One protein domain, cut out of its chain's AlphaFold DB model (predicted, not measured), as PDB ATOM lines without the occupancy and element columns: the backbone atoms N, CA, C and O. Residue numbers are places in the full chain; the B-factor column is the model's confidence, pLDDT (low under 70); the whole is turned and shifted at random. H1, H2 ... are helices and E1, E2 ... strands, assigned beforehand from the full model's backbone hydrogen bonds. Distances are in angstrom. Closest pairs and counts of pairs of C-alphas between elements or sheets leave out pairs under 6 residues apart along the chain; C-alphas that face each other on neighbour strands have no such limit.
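AT A GLANCE: This is residues 70 to 126 of the 240 residues of an uncharacterized protein of Candidatus Peregrinibacteria bacterium CG_4_10_14_0_2_um_filter_43_11 (UniProt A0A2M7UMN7). A small head built on a three-stranded antiparallel sheet has one helix reaching away from it like a handle: residues 70 to 81 of H1 stick out and make much of the length. In the head, the short helix H2 sits near the E1 and E3 strands of the sheet, and the long loop of residues 100 to 113 lies on the side of the sheet toward H1. The printed part has 57 residues, with two named helices and three named strands along the chain as H1, H2, E1, E2, E3; the sheet's order is E1, E3, E2, and the class is mixed, helices and strands. The whole is loose, with a radius of gyration of the C-alphas of 13.6 A, and elongated, spanning 40 by 26 by 16 A.

IN THESE COORDINATES: Start at the sheet, where E1 covers residues 97 to 99, E3 residues 123 to 125 and E2 residues 114 to 116. Find C-alpha 97 at (-7.986, 45.636, -25.657), where E1 begins, and C-alpha 125 at (-9.677, 46.770, -21.966), where E3 ends. H2 is residues 90 to 95, 8.6 A from first to last C-alpha. Then look at C-alpha 70, at (23.752, 46.827, -4.108): from there H1, residues 70 to 84, runs 20.8 A to C-alpha 84.

HOW THE PARTS SIT: Look first at E3, the inner strand, with the edge strands E1 and E2 as its neighbours. E1 and E3 are antiparallel at 168 degrees; N 98 and O 124 are within hydrogen-bond range at 2.9 A, as are N 124 and O 98 at 2.8 A. E2 and E3 form a hairpin, antiparallel at 143 degrees, with N 116 and O 123 within range at 2.8 A. H2 is on the sheet but only grazes it, with its residues 91 to 95; the closest C-alphas of H2 and E1 are those of Asp 92 and Tyr 98, 5.9 A apart. H1 is not on the sheet, and it is apart from H2. In both H1 and H2, every O i to N i+4 pair is within hydrogen-bond range.

THE WHOLE: The two C-alphas farthest apart, those of Lys 70 and Glu 94, are 42.3 A from each other. Without residues 70 to 81, which stand free, the body of 45 residues spans 28 by 22 by 16 A. The printed part has no cut, and the link from E1 to E2, 14 residues, is long. Read the B-factor column for the model's confidence: the mean pLDDT of the printed part is 78.9, and it is under 70 at residue 79, residues 81 to 85 and residues 119 to 120.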
ATOM      1  N   LYS A  70      25.065  47.468  -4.279       75.06
ATOM      2  CA  LYS A  70      23.752  46.827  -4.108       75.06
ATOM      3  C   LYS A  70      22.585  47.744  -4.492       75.06
ATOM      4  O   LYS A  70      21.573  47.274  -5.014       75.06
ATOM      5  N   GLU A  71      22.699  49.040  -4.216       76.81
ATOM      6  CA  GLU A  71      21.696  50.031  -4.616       76.81
ATOM      7  C   GLU A  71      21.714  50.270  -6.132       76.81
ATOM      8  O   GLU A  71      20.654  50.304  -6.761       76.81
ATOM      9  N   THR A  72      22.903  50.311  -6.736       72.06
ATOM     10  CA  THR A  72      23.083  50.406  -8.193       72.06
ATOM     11  C   THR A  72      22.505  49.185  -8.913       72.06
ATOM     12  O   THR A  72      21.743  49.343  -9.867       72.06
ATOM     13  N   ASP A  73      22.767  47.973  -8.415       76.44
ATOM     14  CA  ASP A  73      22.223  46.725  -8.966       76.44
ATOM     15  C   ASP A  73      20.692  46.674  -8.863       76.44
ATOM     16  O   ASP A  73      20.005  46.249  -9.795       76.44
ATOM     17  N   ARG A  74      20.126  47.161  -7.751       79.00
ATOM     18  CA  ARG A  74      18.672  47.278  -7.580       79.00
ATOM     19  C   ARG A  74      18.060  48.243  -8.599       79.00
ATOM     20  O   ARG A  74      17.022  47.926  -9.179       79.00
ATOM     21  N   LEU A  75      18.679  49.405  -8.811       75.94
ATOM     22  CA  LEU A  75      18.214  50.397  -9.785       75.94
ATOM     23  C   LEU A  75      18.339  49.876 -11.222       75.94
ATOM     24  O   LEU A  75      17.412  50.051 -12.011       75.94
ATOM     25  N   LEU A  76      19.432  49.180 -11.547       74.94
ATOM     26  CA  LEU A  76      19.616  48.495 -12.829       74.94
ATOM     27  C   LEU A  76      18.521  47.458 -13.069       74.94
ATOM     28  O   LEU A  76      17.903  47.481 -14.129       74.94
ATOM     29  N   ALA A  77      18.217  46.614 -12.082       74.81
ATOM     30  CA  ALA A  77      17.145  45.630 -12.189       74.81
ATOM     31  C   ALA A  77      15.766  46.290 -12.375       74.81
ATOM     32  O   ALA A  77      14.944  45.816 -13.161       74.81
ATOM     33  N   GLU A  78      15.500  47.410 -11.698       70.50
ATOM     34  CA  GLU A  78      14.247  48.152 -11.863       70.50
ATOM     35  C   GLU A  78      14.137  48.807 -13.252       70.50
ATOM     36  O   GLU A  78      13.062  48.817 -13.857       70.50
ATOM     37  N   ILE A  79      15.250  49.310 -13.790       68.38
ATOM     38  CA  ILE A  79      15.322  49.876 -15.139       68.38
ATOM     39  C   ILE A  79      15.183  48.777 -16.190       68.38
ATOM     40  O   ILE A  79      14.382  48.927 -17.105       68.38
ATOM     41  N   GLU A  80      15.880  47.652 -16.053       71.88
ATOM     42  CA  GLU A  80      15.734  46.505 -16.955       71.88
ATOM     43  C   GLU A  80      14.306  45.961 -16.951       71.88
ATOM     44  O   GLU A  80      13.770  45.636 -18.012       71.88
ATOM     45  N   LYS A  81      13.638  45.955 -15.794       65.81
ATOM     46  CA  LYS A  81      12.217  45.615 -15.694       65.81
ATOM     47  C   LYS A  81      11.328  46.622 -16.433       65.81
ATOM     48  O   LYS A  81      10.447  46.209 -17.175       65.81
ATOM     49  N   LYS A  82      11.556  47.931 -16.286       61.28
ATOM     50  CA  LYS A  82      10.772  48.971 -16.989       61.28
ATOM     51  C   LYS A  82      11.035  49.001 -18.498       61.28
ATOM     52  O   LYS A  82      10.132  49.299 -19.267       61.28
ATOM     53  N   VAL A  83      12.256  48.687 -18.918       64.38
ATOM     54  CA  VAL A  83      12.673  48.661 -20.328       64.38
ATOM     55  C   VAL A  83      12.216  47.384 -21.037       64.38
ATOM     56  O   VAL A  83      11.979  47.411 -22.240       64.38
ATOM     57  N   SER A  84      12.081  46.273 -20.311       66.94
ATOM     58  CA  SER A  84      11.556  45.016 -20.858       66.94
ATOM     59  C   SER A  84      10.026  44.955 -20.889       66.94
ATOM     60  O   SER A  84       9.475  44.052 -21.517       66.94
ATOM     61  N   GLN A  85       9.327  45.913 -20.264       69.56
ATOM     62  CA  GLN A  85       7.872  45.961 -20.330       69.56
ATOM     63  C   GLN A  85       7.398  46.292 -21.754       69.56
ATOM     64  O   GLN A  85       7.825  47.293 -22.339       69.56
ATOM     65  N   PRO A  86       6.485  45.483 -22.318       80.25
ATOM     66  CA  PRO A  86       5.918  45.756 -23.627       80.25
ATOM     67  C   PRO A  86       5.228  47.125 -23.629       80.25
ATOM     68  O   PRO A  86       4.572  47.511 -22.664       80.25
ATOM     69  N   THR A  87       5.391  47.883 -24.710       87.38
ATOM     70  CA  THR A  87       4.681  49.155 -24.919       87.38
ATOM     71  C   THR A  87       3.381  48.879 -25.665       87.38
ATOM     72  O   THR A  87       3.337  47.981 -26.508       87.38
ATOM     73  N   ILE A  88       2.319  49.617 -25.343       90.69
ATOM     74  CA  ILE A  88       1.041  49.499 -26.051       90.69
ATOM     75  C   ILE A  88       1.234  49.856 -27.532       90.69
ATOM     76  O   ILE A  88       1.954  50.804 -27.858       90.69
ATOM     77  N   THR A  89       0.634  49.082 -28.433       89.94
ATOM     78  CA  THR A  89       0.704  49.334 -29.878       89.94
ATOM     79  C   THR A  89      -0.493  50.159 -30.351       89.94
ATOM     80  O   THR A  89      -1.509  50.265 -29.667       89.94
ATOM     81  N   GLN A  90      -0.391  50.739 -31.549       84.69
ATOM     82  CA  GLN A  90      -1.527  51.415 -32.183       84.69
ATOM     83  C   GLN A  90      -2.688  50.439 -32.448       84.69
ATOM     84  O   GLN A  90      -3.842  50.797 -32.252       84.69
ATOM     85  N   GLU A  91      -2.376  49.192 -32.806       86.50
ATOM     86  CA  GLU A  91      -3.361  48.122 -32.988       86.50
ATOM     87  C   GLU A  91      -4.089  47.782 -31.678       86.50
ATOM     88  O   GLU A  91      -5.303  47.599 -31.692       86.50
ATOM     89  N   ASP A  92      -3.382  47.746 -30.538       88.62
ATOM     90  CA  ASP A  92      -4.018  47.557 -29.228       88.62
ATOM     91  C   ASP A  92      -5.023  48.691 -28.953       88.62
ATOM     92  O   ASP A  92      -6.125  48.436 -28.479       88.62
ATOM     93  N   ILE A  93      -4.652  49.942 -29.262       84.00
ATOM     94  CA  ILE A  93      -5.501  51.126 -29.053       84.00
ATOM     95  C   ILE A  93      -6.749  51.070 -29.938       84.00
ATOM     96  O   ILE A  93      -7.845  51.302 -29.438       84.00
ATOM     97  N   GLU A  94      -6.583  50.754 -31.223       82.75
ATOM     98  CA  GLU A  94      -7.684  50.655 -32.190       82.75
ATOM     99  C   GLU A  94      -8.638  49.509 -31.858       82.75
ATOM    100  O   GLU A  94      -9.849  49.667 -31.962       82.75
ATOM    101  N   ARG A  95      -8.103  48.373 -31.400       82.31
ATOM    102  CA  ARG A  95      -8.896  47.235 -30.921       82.31
ATOM    103  C   ARG A  95      -9.555  47.501 -29.565       82.31
ATOM    104  O   ARG A  95     -10.524  46.843 -29.207       82.31
ATOM    105  N   GLY A  96      -8.988  48.407 -28.776       86.31
ATOM    106  CA  GLY A  96      -9.459  48.741 -27.438       86.31
ATOM    107  C   GLY A  96      -9.157  47.690 -26.366       86.31
ATOM    108  O   GLY A  96      -9.603  47.863 -25.236       86.31
ATOM    109  N   TRP A  97      -8.396  46.628 -26.657       90.06
ATOM    110  CA  TRP A  97      -7.986  45.636 -25.657       90.06
ATOM    111  C   TRP A  97      -6.707  44.869 -26.034       90.06
ATOM    112  O   TRP A  97      -6.343  44.782 -27.207       90.06
ATOM    113  N   TYR A  98      -6.035  44.272 -25.038       87.81
ATOM    114  CA  TYR A  98      -4.938  43.308 -25.233       87.81
ATOM    115  C   TYR A  98      -4.845  42.276 -24.095       87.81
ATOM    116  O   TYR A  98      -5.234  42.551 -22.960       87.81
ATOM    117  N   TYR A  99      -4.291  41.093 -24.379       89.00
ATOM    118  CA  TYR A  99      -4.083  40.045 -23.368       89.00
ATOM    119  C   TYR A  99      -2.900  40.338 -22.451       89.00
ATOM    120  O   TYR A  99      -1.848  40.798 -22.900       89.00
ATOM    121  N   GLY A 100      -3.068  40.021 -21.171       85.94
ATOM    122  CA  GLY A 100      -2.025  40.159 -20.164       85.94
ATOM    123  C   GLY A 100      -2.568  40.011 -18.750       85.94
ATOM    124  O   GLY A 100      -3.762  40.190 -18.490       85.94
ATOM    125  N   SER A 101      -1.684  39.687 -17.815       83.69
ATOM    126  CA  SER A 101      -2.007  39.707 -16.390       83.69
ATOM    127  C   SER A 101      -2.124  41.141 -15.846       83.69
ATOM    128  O   SER A 101      -1.763  42.123 -16.506       83.69
ATOM    129  N   ALA A 102      -2.627  41.268 -14.616       81.19
ATOM    130  CA  ALA A 102      -2.771  42.553 -13.929       81.19
ATOM    131  C   ALA A 102      -1.425  43.281 -13.728       81.19
ATOM    132  O   ALA A 102      -1.387  44.505 -13.646       81.19
ATOM    133  N   ASP A 103      -0.313  42.546 -13.694       82.25
ATOM    134  CA  ASP A 103       1.024  43.119 -13.504       82.25
ATOM    135  C   ASP A 103       1.761  43.380 -14.832       82.25
ATOM    136  O   ASP A 103       2.800  44.043 -14.859       82.25
ATOM    137  N   GLU A 104       1.204  42.915 -15.953       84.50
ATOM    138  CA  GLU A 104       1.755  43.058 -17.308       84.50
ATOM    139  C   GLU A 104       1.109  44.216 -18.080       84.50
ATOM    140  O   GLU A 104       0.995  44.186 -19.308       84.50
ATOM    141  N   LYS A 105       0.677  45.265 -17.370       85.12
ATOM    142  CA  LYS A 105       0.146  46.469 -18.016       85.12
ATOM    143  C   LYS A 105       1.215  47.066 -18.933       85.12
ATOM    144  O   LYS A 105       2.254  47.534 -18.462       85.12
ATOM    145  N   LYS A 106       0.943  47.087 -20.240       88.81
ATOM    146  CA  LYS A 106       1.850  47.655 -21.239       88.81
ATOM    147  C   LYS A 106       2.117  49.133 -20.948       88.81
ATOM    148  O   LYS A 106       1.191  49.891 -20.632       88.81
ATOM    149  N   VAL A 107       3.362  49.574 -21.104       85.00
ATOM    150  CA  VAL A 107       3.735  50.989 -20.953       85.00
ATOM    151  C   VAL A 107       2.968  51.822 -21.982       85.00
ATOM    152  O   VAL A 107       2.861  51.443 -23.145       85.00
ATOM    153  N   GLY A 108       2.397  52.946 -21.548       82.44
ATOM    154  CA  GLY A 108       1.561  53.804 -22.394       82.44
ATOM    155  C   GLY A 108       0.076  53.424 -22.431       82.44
ATOM    156  O   GLY A 108      -0.709  54.179 -22.996       82.44
ATOM    157  N   THR A 109      -0.335  52.321 -21.792       84.69
ATOM    158  CA  THR A 109      -1.762  51.984 -21.655       84.69
ATOM    159  C   THR A 109      -2.507  53.110 -20.926       84.69
ATOM    160  O   THR A 109      -2.083  53.487 -19.823       84.69
ATOM    161  N   PRO A 110      -3.620  53.635 -21.475       80.56
ATOM    162  CA  PRO A 110      -4.384  54.691 -20.822       80.56
ATOM    163  C   PRO A 110      -4.816  54.308 -19.401       80.56
ATOM    164  O   PRO A 110      -5.118  53.152 -19.091       80.56
ATOM    165  N   LYS A 111      -4.850  55.296 -18.500       74.62
ATOM    166  CA  LYS A 111      -5.181  55.060 -17.083       74.62
ATOM    167  C   LYS A 111      -6.589  54.505 -16.883       74.62
ATOM    168  O   LYS A 111      -6.786  53.740 -15.952       74.62
ATOM    169  N   VAL A 112      -7.512  54.876 -17.769       73.31
ATOM    170  CA  VAL A 112      -8.922  54.464 -17.740       73.31
ATOM    171  C   VAL A 112      -9.144  53.008 -18.149       73.31
ATOM    172  O   VAL A 112     -10.250  52.511 -18.017       73.31
ATOM    173  N   TRP A 113      -8.118  52.315 -18.653       80.56
ATOM    174  CA  TRP A 113      -8.251  50.907 -19.015       80.56
ATOM    175  C   TRP A 113      -8.248  50.017 -17.777       80.56
ATOM    176  O   TRP A 113      -7.400  50.180 -16.889       80.56
ATOM    177  N   ILE A 114      -9.150  49.042 -17.775       77.75
ATOM    178  CA  ILE A 114      -9.406  48.130 -16.662       77.75
ATOM    179  C   ILE A 114      -8.872  46.747 -17.025       77.75
ATOM    180  O   ILE A 114      -8.932  46.319 -18.179       77.75
ATOM    181  N   TRP A 115      -8.325  46.053 -16.034       84.94
ATOM    182  CA  TRP A 115      -7.958  44.652 -16.173       84.94
ATOM    183  C   TRP A 115      -9.152  43.766 -15.822       84.94
ATOM    184  O   TRP A 115      -9.713  43.891 -14.734       84.94
ATOM    185  N   SER A 116      -9.523  42.868 -16.731       78.94
ATOM    186  CA  SER A 116     -10.581  41.886 -16.520       78.94
ATOM    187  C   SER A 116      -9.999  40.494 -16.328       78.94
ATOM    188  O   SER A 116      -9.228  39.987 -17.153       78.94
ATOM    189  N   LYS A 117     -10.417  39.872 -15.225       76.38
ATOM    190  CA  LYS A 117     -10.093  38.497 -14.860       76.38
ATOM    191  C   LYS A 117     -11.128  37.550 -15.465       76.38
ATOM    192  O   LYS A 117     -11.949  36.981 -14.757       76.38
ATOM    193  N   ASP A 118     -11.099  37.418 -16.781       70.62
ATOM    194  CA  ASP A 118     -11.826  36.363 -17.481       70.62
ATOM    195  C   ASP A 118     -11.046  35.044 -17.321       70.62
ATOM    196  O   ASP A 118      -9.841  35.004 -17.586       70.62
ATOM    197  N   GLU A 119     -11.704  33.981 -16.846       51.16
ATOM    198  CA  GLU A 119     -11.068  32.697 -16.504       51.16
ATOM    199  C   GLU A 119     -10.377  32.032 -17.697       51.16
ATOM    200  O   GLU A 119      -9.438  31.255 -17.516       51.16
ATOM    201  N   LYS A 120     -10.820  32.345 -18.920       62.25
ATOM    202  CA  LYS A 120     -10.244  31.770 -20.136       62.25
ATOM    203  C   LYS A 120      -9.139  32.641 -20.721       62.25
ATOM    204  O   LYS A 120      -8.157  32.091 -21.217       62.25
ATOM    205  N   GLN A 121      -9.289  33.970 -20.702       73.88
ATOM    206  CA  GLN A 121      -8.357  34.893 -21.365       73.88
ATOM    207  C   GLN A 121      -8.295  36.275 -20.673       73.88
ATOM    208  O   GLN A 121      -9.020  37.199 -21.066       73.88
ATOM    209  N   PRO A 122      -7.417  36.450 -19.665       78.56
ATOM    210  CA  PRO A 122      -7.274  37.712 -18.944       78.56
ATOM    211  C   PRO A 122      -6.739  38.822 -19.855       78.56
ATOM    212  O   PRO A 122      -5.786  38.625 -20.618       78.56
ATOM    213  N   ARG A 123      -7.358  40.003 -19.776       87.31
ATOM    214  CA  ARG A 123      -7.091  41.111 -20.702       87.31
ATOM    215  C   ARG A 123      -7.269  42.482 -20.067       87.31
ATOM    216  O   ARG A 123      -8.066  42.667 -19.153       87.31
ATOM    217  N   TRP A 124      -6.540  43.452 -20.599       85.12
ATOM    218  CA  TRP A 124      -6.741  44.877 -20.368       85.12
ATOM    219  C   TRP A 124      -7.669  45.438 -21.439       85.12
ATOM    220  O   TRP A 124      -7.459  45.150 -22.615       85.12
ATOM    221  N   MET A 125      -8.662  46.236 -21.052       84.88
ATOM    222  CA  MET A 125      -9.677  46.770 -21.966       84.88
ATOM    223  C   MET A 125      -9.939  48.255 -21.723       84.88
ATOM    224  O   MET A 125      -9.877  48.732 -20.588       84.88
ATOM    225  N   SER A 126     -10.244  48.972 -22.799       77.25
ATOM    226  CA  SER A 126     -10.796  50.321 -22.782       77.25
ATOM    227  C   SER A 126     -12.264  50.299 -22.362       77.25
ATOM    228  O   SER A 126     -12.922  49.265 -22.441       77.25
TER     229      SER A 126